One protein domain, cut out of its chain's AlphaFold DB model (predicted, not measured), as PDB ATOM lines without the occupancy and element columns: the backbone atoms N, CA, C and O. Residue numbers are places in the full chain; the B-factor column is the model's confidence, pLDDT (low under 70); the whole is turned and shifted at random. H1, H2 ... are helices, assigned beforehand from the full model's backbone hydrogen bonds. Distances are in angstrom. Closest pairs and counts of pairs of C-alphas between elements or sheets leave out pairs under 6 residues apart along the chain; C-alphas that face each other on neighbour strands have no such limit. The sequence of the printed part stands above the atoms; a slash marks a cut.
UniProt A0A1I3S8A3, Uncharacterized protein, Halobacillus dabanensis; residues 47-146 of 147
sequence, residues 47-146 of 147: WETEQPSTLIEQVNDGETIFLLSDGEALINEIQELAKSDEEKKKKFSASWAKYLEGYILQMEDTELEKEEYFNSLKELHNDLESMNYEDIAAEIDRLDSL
ATOM      1  N   TRP A  47      94.772  69.727  34.502       95.00
ATOM      2  CA  TRP A  47      95.980  69.094  33.945       95.00
ATOM      3  C   TRP A  47      97.116  70.069  33.597       95.00
ATOM      4  O   TRP A  47      98.250  69.644  33.373       95.00
ATOM      5  N   GLU A  48      96.847  71.376  33.552       94.19
ATOM      6  CA  GLU A  48      97.878  72.409  33.384       94.19
ATOM      7  C   GLU A  48      98.530  72.808  34.714       94.19
ATOM      8  O   GLU A  48      99.524  73.545  34.731       94.19
ATOM      9  N   THR A  49      97.947  72.377  35.832       93.25
ATOM     10  CA  THR A  49      98.375  72.770  37.179       93.25
ATOM     11  C   THR A  49      99.056  71.641  37.933       93.25
ATOM     12  O   THR A  49      99.985  71.910  38.692       93.25
ATOM     13  N   GLU A  50      98.643  70.395  37.700       95.19
ATOM     14  CA  GLU A  50      99.038  69.265  38.532       95.19
ATOM     15  C   GLU A  50      99.037  67.940  37.748       95.19
ATOM     16  O   GLU A  50      98.357  67.797  36.735       95.19
ATOM     17  N   GLN A  51      99.834  66.975  38.213       94.94
ATOM     18  CA  GLN A  51      99.960  65.635  37.642       94.94
ATOM     19  C   GLN A  51      98.690  64.797  37.858       94.94
ATOM     20  O   GLN A  51      98.018  64.933  38.884       94.94
ATOM     21  N   PRO A  52      98.394  63.836  36.962       94.81
ATOM     22  CA  PRO A  52      97.138  63.093  37.018       94.81
ATOM     23  C   PRO A  52      96.974  62.295  38.316       94.81
ATOM     24  O   PRO A  52      95.875  62.221  38.854       94.81
ATOM     25  N   SER A  53      98.061  61.739  38.864       94.69
ATOM     26  CA  SER A  53      98.016  60.998  40.129       94.69
ATOM     27  C   SER A  53      97.542  61.854  41.300       94.69
ATOM     28  O   SER A  53      96.788  61.375  42.138       94.69
ATOM     29  N   THR A  54      97.973  63.114  41.349       94.81
ATOM     30  CA  THR A  54      97.619  64.034  42.430       94.81
ATOM     31  C   THR A  54      96.191  64.543  42.265       94.81
ATOM     32  O   THR A  54      95.468  64.627  43.251       94.81
ATOM     33  N   LEU A  55      95.744  64.792  41.031       94.31
ATOM     34  CA  LEU A  55      94.342  65.130  40.772       94.31
ATOM     35  C   LEU A  55      93.397  63.983  41.159       94.31
ATOM     36  O   LEU A  55      92.383  64.222  41.806       94.31
ATOM     37  N   ILE A  56      93.738  62.734  40.821       95.00
ATOM     38  CA  ILE A  56      92.940  61.555  41.202       95.00
ATOM     39  C   ILE A  56      92.888  61.386  42.727       95.00
ATOM     40  O   ILE A  56      91.831  61.070  43.267       95.00
ATOM     41  N   GLU A  57      94.003  61.583  43.438       94.00
ATOM     42  CA  GLU A  57      94.024  61.554  44.909       94.00
ATOM     43  C   GLU A  57      93.053  62.591  45.492       94.00
ATOM     44  O   GLU A  57      92.203  62.246  46.308       94.00
ATOM     45  N   GLN A  58      93.098  63.827  44.991       92.88
ATOM     46  CA  GLN A  58      92.216  64.905  45.439       92.88
ATOM     47  C   GLN A  58      90.734  64.620  45.149       92.88
ATOM     48  O   GLN A  58      89.895  64.835  46.022       92.88
ATOM     49  N   VAL A  59      90.407  64.088  43.965       92.56
ATOM     50  CA  VAL A  59      89.036  63.658  43.633       92.56
ATOM     51  C   VAL A  59      88.549  62.584  44.611       92.56
ATOM     52  O   VAL A  59      87.439  62.681  45.129       92.56
ATOM     53  N   ASN A  60      89.382  61.586  44.920       92.12
ATOM     54  CA  ASN A  60      89.027  60.517  45.861       92.12
ATOM     55  C   ASN A  60      88.875  61.007  47.310       92.12
ATOM     56  O   ASN A  60      88.078  60.448  48.063       92.12
ATOM     57  N   ASP A  61      89.598  62.061  47.692       92.50
ATOM     58  CA  ASP A  61      89.430  62.737  48.983       92.50
ATOM     59  C   ASP A  61      88.127  63.561  49.063       92.50
ATOM     60  O   ASP A  61      87.749  64.042  50.139       92.50
ATOM     61  N   GLY A  62      87.407  63.672  47.943       88.94
ATOM     62  CA  GLY A  62      86.137  64.376  47.801       88.94
ATOM     63  C   GLY A  62      86.280  65.816  47.314       88.94
ATOM     64  O   GLY A  62      85.288  66.543  47.302       88.94
ATOM     65  N   GLU A  63      87.479  66.258  46.928       90.31
ATOM     66  CA  GLU A  63      87.689  67.608  46.400       90.31
ATOM     67  C   GLU A  63      87.049  67.747  45.003       90.31
ATOM     68  O   GLU A  63      87.088  66.840  44.170       90.31
ATOM     69  N   THR A  64      86.458  68.909  44.724       90.62
ATOM     70  CA  THR A  64      85.929  69.246  43.395       90.62
ATOM     71  C   THR A  64      87.038  69.882  42.560       90.62
ATOM     72  O   THR A  64      87.443  71.015  42.830       90.62
ATOM     73  N   ILE A  65      87.526  69.149  41.559       91.81
ATOM     74  CA  ILE A  65      88.670  69.511  40.711       91.81
ATOM     75  C   ILE A  65      88.222  69.865  39.295       91.81
ATOM     76  O   ILE A  65      88.537  70.934  38.785       91.81
ATOM     77  N   PHE A  66      87.493  68.946  38.673       93.06
ATOM     78  CA  PHE A  66      86.971  69.053  37.323       93.06
ATOM     79  C   PHE A  66      85.583  69.688  37.323       93.06
ATOM     80  O   PHE A  66      84.782  69.480  38.240       93.06
ATOM     81  N   LEU A  67      85.300  70.429  36.260       91.94
ATOM     82  CA  LEU A  67      83.977  70.909  35.889       91.94
ATOM     83  C   LEU A  67      83.502  70.165  34.640       91.94
ATOM     84  O   LEU A  67      84.314  69.813  33.789       91.94
ATOM     85  N   LEU A  68      82.186  70.026  34.452       89.31
ATOM     86  CA  LEU A  68      81.617  69.439  33.230       89.31
ATOM     87  C   LEU A  68      82.138  70.131  31.951       89.31
ATOM     88  O   LEU A  68      82.380  69.480  30.936       89.31
ATOM     89  N   SER A  69      82.360  71.451  32.003       89.56
ATOM     90  CA  SER A  69      82.921  72.230  30.889       89.56
ATOM     91  C   SER A  69      84.348  71.833  30.504       89.56
ATOM     92  O   SER A  69      84.766  72.101  29.379       89.56
ATOM     93  N   ASP A  70      85.098  71.202  31.406       93.00
ATOM     94  CA  ASP A  70      86.477  70.785  31.142       93.00
ATOM     95  C   ASP A  70      86.527  69.562  30.221       93.00
ATOM     96  O   ASP A  70      87.532  69.349  29.545       93.00
ATOM     97  N   GLY A  71      85.437  68.786  30.142       92.81
ATOM     98  CA  GLY A  71      85.368  67.576  29.326       92.81
ATOM     99  C   GLY A  71      85.659  67.841  27.850       92.81
ATOM    100  O   GLY A  71      86.409  67.097  27.227       92.81
ATOM    101  N   GLU A  72      85.144  68.940  27.293       92.38
ATOM    102  CA  GLU A  72      85.405  69.306  25.897       92.38
ATOM    103  C   GLU A  72      86.885  69.623  25.653       92.38
ATOM    104  O   GLU A  72      87.471  69.139  24.684       92.38
ATOM    105  N   ALA A  73      87.503  70.400  26.543       94.44
ATOM    106  CA  ALA A  73      88.915  70.736  26.428       94.44
ATOM    107  C   ALA A  73      89.800  69.490  26.569       94.44
ATOM    108  O   ALA A  73      90.738  69.313  25.796       94.44
ATOM    109  N   LEU A  74      89.446  68.581  27.480       95.06
ATOM    110  CA  LEU A  74      90.163  67.326  27.678       95.06
ATOM    111  C   LEU A  74      90.078  66.407  26.447       95.06
ATOM    112  O   LEU A  74      91.088  65.844  26.021       95.06
ATOM    113  N   ILE A  75      88.895  66.292  25.834       94.50
ATOM    114  CA  ILE A  75      88.699  65.541  24.584       94.50
ATOM    115  C   ILE A  75      89.541  66.144  23.450       94.50
ATOM    116  O   ILE A  75      90.154  65.402  22.682       94.50
ATOM    117  N   ASN A  76      89.617  67.475  23.356       93.50
ATOM    118  CA  ASN A  76      90.418  68.150  22.333       93.50
ATOM    119  C   ASN A  76      91.916  67.842  22.476       93.50
ATOM    120  O   ASN A  76      92.559  67.501  21.484       93.50
ATOM    121  N   GLU A  77      92.460  67.872  23.693       94.94
ATOM    122  CA  GLU A  77      93.856  67.492  23.963       94.94
ATOM    123  C   GLU A  77      94.146  66.037  23.550       94.94
ATOM    124  O   GLU A  77      95.160  65.733  22.911       94.94
ATOM    125  N   ILE A  78      93.214  65.122  23.838       94.88
ATOM    126  CA  ILE A  78      93.295  63.718  23.410       94.88
ATOM    127  C   ILE A  78      93.251  63.607  21.879       94.88
ATOM    128  O   ILE A  78      94.013  62.837  21.282       94.88
ATOM    129  N   GLN A  79      92.408  64.400  21.216       92.94
ATOM    130  CA  GLN A  79      92.333  64.443  19.759       92.94
ATOM    131  C   GLN A  79      93.649  64.927  19.135       92.94
ATOM    132  O   GLN A  79      94.104  64.386  18.121       92.94
ATOM    133  N   GLU A  80      94.274  65.948  19.721       93.44
ATOM    134  CA  GLU A  80      95.573  66.455  19.281       93.44
ATOM    135  C   GLU A  80      96.678  65.412  19.477       93.44
ATOM    136  O   GLU A  80      97.487  65.184  18.568       93.44
ATOM    137  N   LEU A  81      96.668  64.698  20.606       93.19
ATOM    138  CA  LEU A  81      97.567  63.573  20.846       93.19
ATOM    139  C   LEU A  81      97.395  62.476  19.786       93.19
ATOM    140  O   LEU A  81      98.388  61.990  19.236       93.19
ATOM    141  N   ALA A  82      96.158  62.115  19.442       90.88
ATOM    142  CA  ALA A  82      95.864  61.103  18.429       90.88
ATOM    143  C   ALA A  82      96.370  61.492  17.025       90.88
ATOM    144  O   ALA A  82      96.721  60.621  16.222       90.88
ATOM    145  N   LYS A  83      96.493  62.792  16.737       91.00
ATOM    146  CA  LYS A  83      97.065  63.330  15.489       91.00
ATOM    147  C   LYS A  83      98.594  63.470  15.527       91.00
ATOM    148  O   LYS A  83      99.205  63.733  14.492       91.00
ATOM    149  N   SER A  84      99.220  63.303  16.692       92.25
ATOM    150  CA  SER A  84     100.669  63.452  16.869       92.25
ATOM    151  C   SER A  84     101.476  62.242  16.366       92.25
ATOM    152  O   SER A  84     100.924  61.208  15.971       92.25
ATOM    153  N   ASP A  85     102.804  62.379  16.346       94.38
ATOM    154  CA  ASP A  85     103.721  61.287  16.014       94.38
ATOM    155  C   ASP A  85     103.675  60.142  17.051       94.38
ATOM    156  O   ASP A  85     103.198  60.293  18.178       94.38
ATOM    157  N   GLU A  86     104.173  58.962  16.669       92.56
ATOM    158  CA  GLU A  86     104.148  57.786  17.548       92.56
ATOM    159  C   GLU A  86     104.929  57.962  18.858       92.56
ATOM    160  O   GLU A  86     104.570  57.340  19.859       92.56
ATOM    161  N   GLU A  87     105.997  58.763  18.866       94.25
ATOM    162  CA  GLU A  87     106.809  58.976  20.065       94.25
ATOM    163  C   GLU A  87     106.003  59.742  21.114       94.25
ATOM    164  O   GLU A  87     105.937  59.323  22.273       94.25
ATOM    165  N   LYS A  88     105.321  60.816  20.702       94.06
ATOM    166  CA  LYS A  88     104.423  61.584  21.571       94.06
ATOM    167  C   LYS A  88     103.263  60.743  22.086       94.06
ATOM    168  O   LYS A  88     103.029  60.738  23.292       94.06
ATOM    169  N   LYS A  89     102.599  59.984  21.212       93.31
ATOM    170  CA  LYS A  89     101.542  59.030  21.594       93.31
ATOM    171  C   LYS A  89     102.014  58.080  22.696       93.31
ATOM    172  O   LYS A  89     101.465  58.064  23.790       93.31
ATOM    173  N   LYS A  90     103.112  57.358  22.452       92.75
ATOM    174  CA  LYS A  90     103.722  56.434  23.429       92.75
ATOM    175  C   LYS A  90     104.070  57.108  24.751       92.75
ATOM    176  O   LYS A  90     103.940  56.495  25.805       92.75
ATOM    177  N   LYS A  91     104.537  58.353  24.692       94.75
ATOM    178  CA  LYS A  91     104.982  59.096  25.867       94.75
ATOM    179  C   LYS A  91     103.832  59.601  26.737       94.75
ATOM    180  O   LYS A  91     103.991  59.622  27.953       94.75
ATOM    181  N   PHE A  92     102.725  60.041  26.138       95.06
ATOM    182  CA  PHE A  92     101.714  60.829  26.850       95.06
ATOM    183  C   PHE A  92     100.353  60.147  27.019       95.06
ATOM    184  O   PHE A  92      99.588  60.588  27.873       95.06
ATOM    185  N   SER A  93     100.038  59.074  26.289       94.44
ATOM    186  CA  SER A  93      98.692  58.475  26.353       94.44
ATOM    187  C   SER A  93      98.310  57.949  27.723       94.44
ATOM    188  O   SER A  93      97.182  58.161  28.149       94.44
ATOM    189  N   ALA A  94      99.252  57.359  28.464       94.00
ATOM    190  CA  ALA A  94      98.987  56.930  29.834       94.00
ATOM    191  C   ALA A  94      98.621  58.117  30.748       94.00
ATOM    192  O   ALA A  94      97.726  58.002  31.576       94.00
ATOM    193  N   SER A  95      99.277  59.271  30.589       95.44
ATOM    194  CA  SER A  95      98.952  60.470  31.372       95.44
ATOM    195  C   SER A  95      97.571  61.020  31.016       95.44
ATOM    196  O   SER A  95      96.797  61.333  31.915       95.44
ATOM    197  N   TRP A  96      97.245  61.095  29.724       96.69
ATOM    198  CA  TRP A  96      95.942  61.581  29.265       96.69
ATOM    199  C   TRP A  96      94.790  60.641  29.622       96.69
ATOM    200  O   TRP A  96      93.736  61.126  30.025       96.69
ATOM    201  N   ALA A  97      95.008  59.323  29.589       96.25
ATOM    202  CA  ALA A  97      94.057  58.353  30.127       96.25
ATOM    203  C   ALA A  97      93.768  58.637  31.608       96.25
ATOM    204  O   ALA A  97      92.612  58.729  32.002       96.25
ATOM    205  N   LYS A  98      94.797  58.894  32.425       97.12
ATOM    206  CA  LYS A  98      94.598  59.201  33.849       97.12
ATOM    207  C   LYS A  98      93.894  60.533  34.113       97.12
ATOM    208  O   LYS A  98      93.104  60.618  35.047       97.12
ATOM    209  N   TYR A  99      94.114  61.563  33.298       97.50
ATOM    210  CA  TYR A  99      93.303  62.781  33.405       97.50
ATOM    211  C   TYR A  99      91.830  62.516  33.071       97.50
ATOM    212  O   TYR A  99      90.950  63.001  33.780       97.50
ATOM    213  N   LEU A 100      91.565  61.708  32.040       97.44
ATOM    214  CA  LEU A 100      90.212  61.303  31.663       97.44
ATOM    215  C   LEU A 100      89.533  60.454  32.746       97.44
ATOM    216  O   LEU A 100      88.369  60.690  33.054       97.44
ATOM    217  N   GLU A 101      90.264  59.536  33.381       97.25
ATOM    218  CA  GLU A 101      89.789  58.771  34.540       97.25
ATOM    219  C   GLU A 101      89.351  59.700  35.680       97.25
ATOM    220  O   GLU A 101      88.236  59.568  36.179       97.25
ATOM    221  N   GLY A 102      90.189  60.675  36.054       96.31
ATOM    222  CA  GLY A 102      89.860  61.645  37.102       96.31
ATOM    223  C   GLY A 102      88.604  62.464  36.787       96.31
ATOM    224  O   GLY A 102      87.759  62.653  37.662       96.31
ATOM    225  N   TYR A 103      88.449  62.890  35.532       96.94
ATOM    226  CA  TYR A 103      87.250  63.588  35.069       96.94
ATOM    227  C   TYR A 103      85.991  62.711  35.181       96.94
ATOM    228  O   TYR A 103      84.984  63.155  35.733       96.94
ATOM    229  N   ILE A 104      86.046  61.463  34.696       96.44
ATOM    230  CA  ILE A 104      84.913  60.523  34.753       96.44
ATOM    231  C   ILE A 104      84.521  60.257  36.208       96.44
ATOM    232  O   ILE A 104      83.348  60.394  36.546       96.44
ATOM    233  N   LEU A 105      85.498  59.933  37.066       95.25
ATOM    234  CA  LEU A 105      85.274  59.632  38.483       95.25
ATOM    235  C   LEU A 105      84.536  60.756  39.208       95.25
ATOM    236  O   LEU A 105      83.676  60.485  40.040       95.25
ATOM    237  N   GLN A 106      84.874  62.009  38.912       93.75
ATOM    238  CA  GLN A 106      84.260  63.132  39.603       93.75
ATOM    239  C   GLN A 106      82.873  63.482  39.045       93.75
ATOM    240  O   GLN A 106      82.006  63.910  39.804       93.75
ATOM    241  N   MET A 107      82.674  63.355  37.730       94.25
ATOM    242  CA  MET A 107      81.491  63.897  37.056       94.25
ATOM    243  C   MET A 107      80.360  62.880  36.866       94.25
ATOM    244  O   MET A 107      79.198  63.282  36.885       94.25
ATOM    245  N   GLU A 108      80.662  61.588  36.707       93.31
ATOM    246  CA  GLU A 108      79.653  60.566  36.380       93.31
ATOM    247  C   GLU A 108      78.543  60.484  37.437       93.31
ATOM    248  O   GLU A 108      77.361  60.503  37.099       93.31
ATOM    249  N   ASP A 109      78.912  60.477  38.719       88.06
ATOM    250  CA  ASP A 109      77.950  60.385  39.822       88.06
ATOM    251  C   ASP A 109      77.114  61.666  39.998       88.06
ATOM    252  O   ASP A 109      76.052  61.641  40.628       88.06
ATOM    253  N   THR A 110      77.580  62.795  39.450       87.56
ATOM    254  CA  THR A 110      76.890  64.091  39.532       87.56
ATOM    255  C   THR A 110      75.986  64.383  38.335       87.56
ATOM    256  O   THR A 110      75.050  65.165  38.468       87.56
ATOM    257  N   GLU A 111      76.227  63.733  37.197       89.81
ATOM    258  CA  GLU A 111      75.616  64.029  35.893       89.81
ATOM    259  C   GLU A 111      74.930  62.765  35.334       89.81
ATOM    260  O   GLU A 111      75.200  62.304  34.222       89.81
ATOM    261  N   LEU A 112      74.049  62.167  36.144       87.06
ATOM    262  CA  LEU A 112      73.442  60.850  35.901       87.06
ATOM    263  C   LEU A 112      72.622  60.771  34.602       87.06
ATOM    264  O   LEU A 112      72.442  59.692  34.040       87.06
ATOM    265  N   GLU A 113      72.105  61.894  34.108       89.25
ATOM    266  CA  GLU A 113      71.381  61.975  32.840       89.25
ATOM    267  C   GLU A 113      72.284  61.855  31.602       89.25
ATOM    268  O   GLU A 113      71.778  61.673  30.493       89.25
ATOM    269  N   LYS A 114      73.609  61.946  31.776       90.69
ATOM    270  CA  LYS A 114      74.624  61.867  30.716       90.69
ATOM    271  C   LYS A 114      75.290  60.485  30.643       90.69
ATOM    272  O   LYS A 114      76.433  60.374  30.207       90.69
ATOM    273  N   GLU A 115      74.579  59.422  31.020       92.44
ATOM    274  CA  GLU A 115      75.091  58.040  31.035       92.44
ATOM    275  C   GLU A 115      75.777  57.636  29.713       92.44
ATOM    276  O   GLU A 115      76.894  57.121  29.722       92.44
ATOM    277  N   GLU A 116      75.156  57.912  28.560       91.69
ATOM    278  CA  GLU A 116      75.742  57.580  27.250       91.69
ATOM    279  C   GLU A 116      77.058  58.326  26.988       91.69
ATOM    280  O   GLU A 116      78.001  57.740  26.459       91.69
ATOM    281  N   TYR A 117      77.148  59.592  27.404       91.94
ATOM    282  CA  TYR A 117      78.366  60.390  27.283       91.94
ATOM    283  C   TYR A 117      79.499  59.803  28.136       91.94
ATOM    284  O   TYR A 117      80.597  59.594  27.625       91.94
ATOM    285  N   PHE A 118      79.241  59.452  29.401       94.62
ATOM    286  CA  PHE A 118      80.265  58.841  30.261       94.62
ATOM    287  C   PHE A 118      80.656  57.428  29.828       94.62
ATOM    288  O   PHE A 118      81.826  57.066  29.942       94.62
ATOM    289  N   ASN A 119      79.728  56.646  29.271       94.12
ATOM    290  CA  ASN A 119      80.056  55.353  28.668       94.12
ATOM    291  C   ASN A 119      81.023  55.516  27.486       94.12
ATOM    292  O   ASN A 119      82.038  54.824  27.443       94.12
ATOM    293  N   SER A 120      80.780  56.480  26.594       93.50
ATOM    294  CA  SER A 120      81.716  56.806  25.510       93.50
ATOM    295  C   SER A 120      83.068  57.324  26.023       93.50
ATOM    296  O   SER A 120      84.117  56.958  25.501       93.50
ATOM    297  N   LEU A 121      83.096  58.108  27.109       95.44
ATOM    298  CA  LEU A 121      84.367  58.509  27.730       95.44
ATOM    299  C   LEU A 121      85.143  57.317  28.309       95.44
ATOM    300  O   LEU A 121      86.372  57.302  28.244       95.44
ATOM    301  N   LYS A 122      84.458  56.304  28.849       95.75
ATOM    302  CA  LYS A 122      85.089  55.054  29.306       95.75
ATOM    303  C   LYS A 122      85.639  54.231  28.139       95.75
ATOM    304  O   LYS A 122      86.714  53.649  28.275       95.75
ATOM    305  N   GLU A 123      84.939  54.193  27.005       94.69
ATOM    306  CA  GLU A 123      85.443  53.587  25.761       94.69
ATOM    307  C   GLU A 123      86.729  54.304  25.308       94.69
ATOM    308  O   GLU A 123      87.775  53.664  25.190       94.69
ATOM    309  N   LEU A 124      86.706  55.640  25.236       94.62
ATOM    310  CA  LEU A 124      87.876  56.460  24.905       94.62
ATOM    311  C   LEU A 124      89.055  56.247  25.875       94.62
ATOM    312  O   LEU A 124      90.211  56.171  25.453       94.62
ATOM    313  N   HIS A 125      88.779  56.141  27.178       95.75
ATOM    314  CA  HIS A 125      89.787  55.823  28.191       95.75
ATOM    315  C   HIS A 125      90.465  54.475  27.909       95.75
ATOM    316  O   HIS A 125      91.695  54.383  27.910       95.75
ATOM    317  N   ASN A 126      89.674  53.437  27.627       94.12
ATOM    318  CA  ASN A 126      90.191  52.101  27.337       94.12
ATOM    319  C   ASN A 126      91.031  52.075  26.053       94.12
ATOM    320  O   ASN A 126      92.060  51.393  26.012       94.12
ATOM    321  N   ASP A 127      90.634  52.833  25.029       92.69
ATOM    322  CA  ASP A 127      91.403  52.966  23.791       92.69
ATOM    323  C   ASP A 127      92.737  53.681  24.017       92.69
ATOM    324  O   ASP A 127      93.764  53.255  23.480       92.69
ATOM    325  N   LEU A 128      92.772  54.717  24.861       92.94
ATOM    326  CA  LEU A 128      94.018  55.383  25.248       92.94
ATOM    327  C   LEU A 128      94.966  54.452  26.010       92.94
ATOM    328  O   LEU A 128      96.154  54.394  25.678       92.94
ATOM    329  N   GLU A 129      94.462  53.706  27.000       93.00
ATOM    330  CA  GLU A 129      95.266  52.736  27.759       93.00
ATOM    331  C   GLU A 129      95.777  51.596  26.866       93.00
ATOM    332  O   GLU A 129      96.924  51.160  27.000       93.00
ATOM    333  N   SER A 130      94.957  51.156  25.910       91.75
ATOM    334  CA  SER A 130      95.304  50.109  24.940       91.75
ATOM    335  C   SER A 130      96.124  50.625  23.757       91.75
ATOM    336  O   SER A 130      96.547  49.833  22.914       91.75
ATOM    337  N   MET A 131      96.372  51.939  23.688       87.12
ATOM    338  CA  MET A 131      97.049  52.609  22.576       87.12
ATOM    339  C   MET A 131      96.390  52.362  21.204       87.12
ATOM    340  O   MET A 131      97.069  52.300  20.175       87.12
ATOM    341  N   ASN A 132      95.066  52.237  21.186       87.06
ATOM    342  CA  ASN A 132      94.259  51.960  20.005       87.06
ATOM    343  C   ASN A 132      93.858  53.254  19.267       87.06
ATOM    344  O   ASN A 132      92.700  53.653  19.232       87.06
ATOM    345  N   TYR A 133      94.835  53.961  18.688       80.88
ATOM    346  CA  TYR A 133      94.592  55.291  18.096       80.88
ATOM    347  C   TYR A 133      93.775  55.289  16.799       80.88
ATOM    348  O   TYR A 133      93.399  56.369  16.344       80.88
ATOM    349  N   GLU A 134      93.549  54.130  16.176       80.12
ATOM    350  CA  GLU A 134      92.691  54.036  14.988       80.12
ATOM    351  C   GLU A 134      91.229  54.339  15.347       80.12
ATOM    352  O   GLU A 134      90.551  55.035  14.590       80.12
ATOM    353  N   ASP A 135      90.798  53.929  16.543       80.94
ATOM    354  CA  ASP A 135      89.412  54.055  16.999       80.94
ATOM    355  C   ASP A 135      89.144  55.359  17.776       80.94
ATOM    356  O   ASP A 135      88.021  55.862  17.768       80.94
ATOM    357  N   ILE A 136      90.187  56.004  18.323       81.19
ATOM    358  CA  ILE A 136      90.064  57.279  19.060       81.19
ATOM    359  C   ILE A 136      89.368  58.371  18.233       81.19
ATOM    360  O   ILE A 136      88.587  59.149  18.772       81.19
ATOM    361  N   ALA A 137      89.630  58.457  16.925       80.38
ATOM    362  CA  ALA A 137      88.986  59.472  16.089       80.38
ATOM    363  C   ALA A 137      87.467  59.254  15.979       80.38
ATOM    364  O   ALA A 137      86.707  60.215  16.082       80.38
ATOM    365  N   ALA A 138      87.036  58.002  15.808       83.00
ATOM    366  CA  ALA A 138      85.621  57.657  15.724       83.00
ATOM    367  C   ALA A 138      84.907  57.880  17.065       83.00
ATOM    368  O   ALA A 138      83.781  58.378  17.080       83.00
ATOM    369  N   GLU A 139      85.571  57.572  18.182       85.94
ATOM    370  CA  GLU A 139      84.991  57.769  19.512       85.94
ATOM    371  C   GLU A 139      84.851  59.256  19.865       85.94
ATOM    372  O   GLU A 139      83.860  59.670  20.463       85.94
ATOM    373  N   ILE A 140      85.782  60.101  19.413       85.38
ATOM    374  CA  ILE A 140      85.669  61.558  19.567       85.38
ATOM    375  C   ILE A 140      84.497  62.120  18.751       85.38
ATOM    376  O   ILE A 140      83.712  62.904  19.285       85.38
ATOM    377  N   ASP A 141      84.322  61.684  17.501       84.38
ATOM    378  CA  ASP A 141      83.174  62.096  16.676       84.38
ATOM    379  C   ASP A 141      81.839  61.667  17.313       84.38
ATOM    380  O   ASP A 141      80.839  62.389  17.257       84.38
ATOM    381  N   ARG A 142      81.816  60.493  17.958       84.50
ATOM    382  CA  ARG A 142      80.655  60.020  18.715       84.50
ATOM    383  C   ARG A 142      80.390  60.895  19.936       84.50
ATOM    384  O   ARG A 142      79.246  61.310  20.123       84.50
ATOM    385  N   LEU A 143      81.413  61.215  20.726       86.81
ATOM    386  CA  LEU A 143      81.297  62.099  21.889       86.81
ATOM    387  C   LEU A 143      80.725  63.470  21.516       86.81
ATOM    388  O   LEU A 143      79.866  63.972  22.234       86.81
ATOM    389  N   ASP A 144      81.121  64.045  20.378       83.25
ATOM    390  CA  ASP A 144      80.570  65.316  19.885       83.25
ATOM    391  C   ASP A 144      79.060  65.261  19.606       83.25
ATOM    392  O   ASP A 144      78.372  66.274  19.732       83.25
ATOM    393  N   SER A 145      78.520  64.086  19.272       86.00
ATOM    394  CA  SER A 145      77.081  63.894  19.042       86.00
ATOM    395  C   SER A 145      76.248  63.735  20.321       86.00
ATOM    396  O   SER A 145      75.022  63.829  20.256       86.00
ATOM    397  N   LEU A 146      76.901  63.495  21.464       82.62
ATOM    398  CA  LEU A 146      76.275  63.211  22.764       82.62
ATOM    399  C   LEU A 146      76.292  64.414  23.727       82.62
ATOM    400  O   LEU A 146      75.753  64.321  24.833       82.62
TER     401      LEU A 146
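Overview. This is residues 47 to 146 of the 147 residues of an uncharacterized protein of Halobacillus dabanensis (UniProt A0A1I3S8A3). Four helices, H2 to H5, stand side by side in an up-and-down bundle, each running against the one before, and short H1 packs on H3. The printed part has 100 residues, with five named helices in chain order H1 to H5 and no named strand. It is all helix and compact, radius of gyration of the C-alphas 12.9 A, spanning 36 by 29 by 20 A.

Along the chain. H1, residues 52 to 60, begins at C-alpha 52 (97.138, 63.093, 37.018). H2 is residues 70 to 83, 20.3 A from first to last C-alpha; H3, 86 to 107, 30.5 A; H4, 112 to 129, 24.7 A; H5, 133 to 145, 19.5 A, ends at C-alpha 145 (77.081, 63.894, 19.042).

Arrangement. The hub, H3, touches H1 (closest C-alphas Ile 56 and Gly 102, 5.1 A), H2 (Leu 81 and Lys 89, 6.1 A) and H4 (Ala 97 and His 125, 5.3 A). H5 touches H2 and H4; H3 and H5 are apart. Every O i to N i+4 pair is within hydrogen-bond range in H1 and H2, but 16 of 18 in H3, 12 of 14 in H4 and 6 of 9 in H5.

Size, cuts and confidence. The printed part has no cut, no link is long, and no printed residue is under 70 in pLDDT.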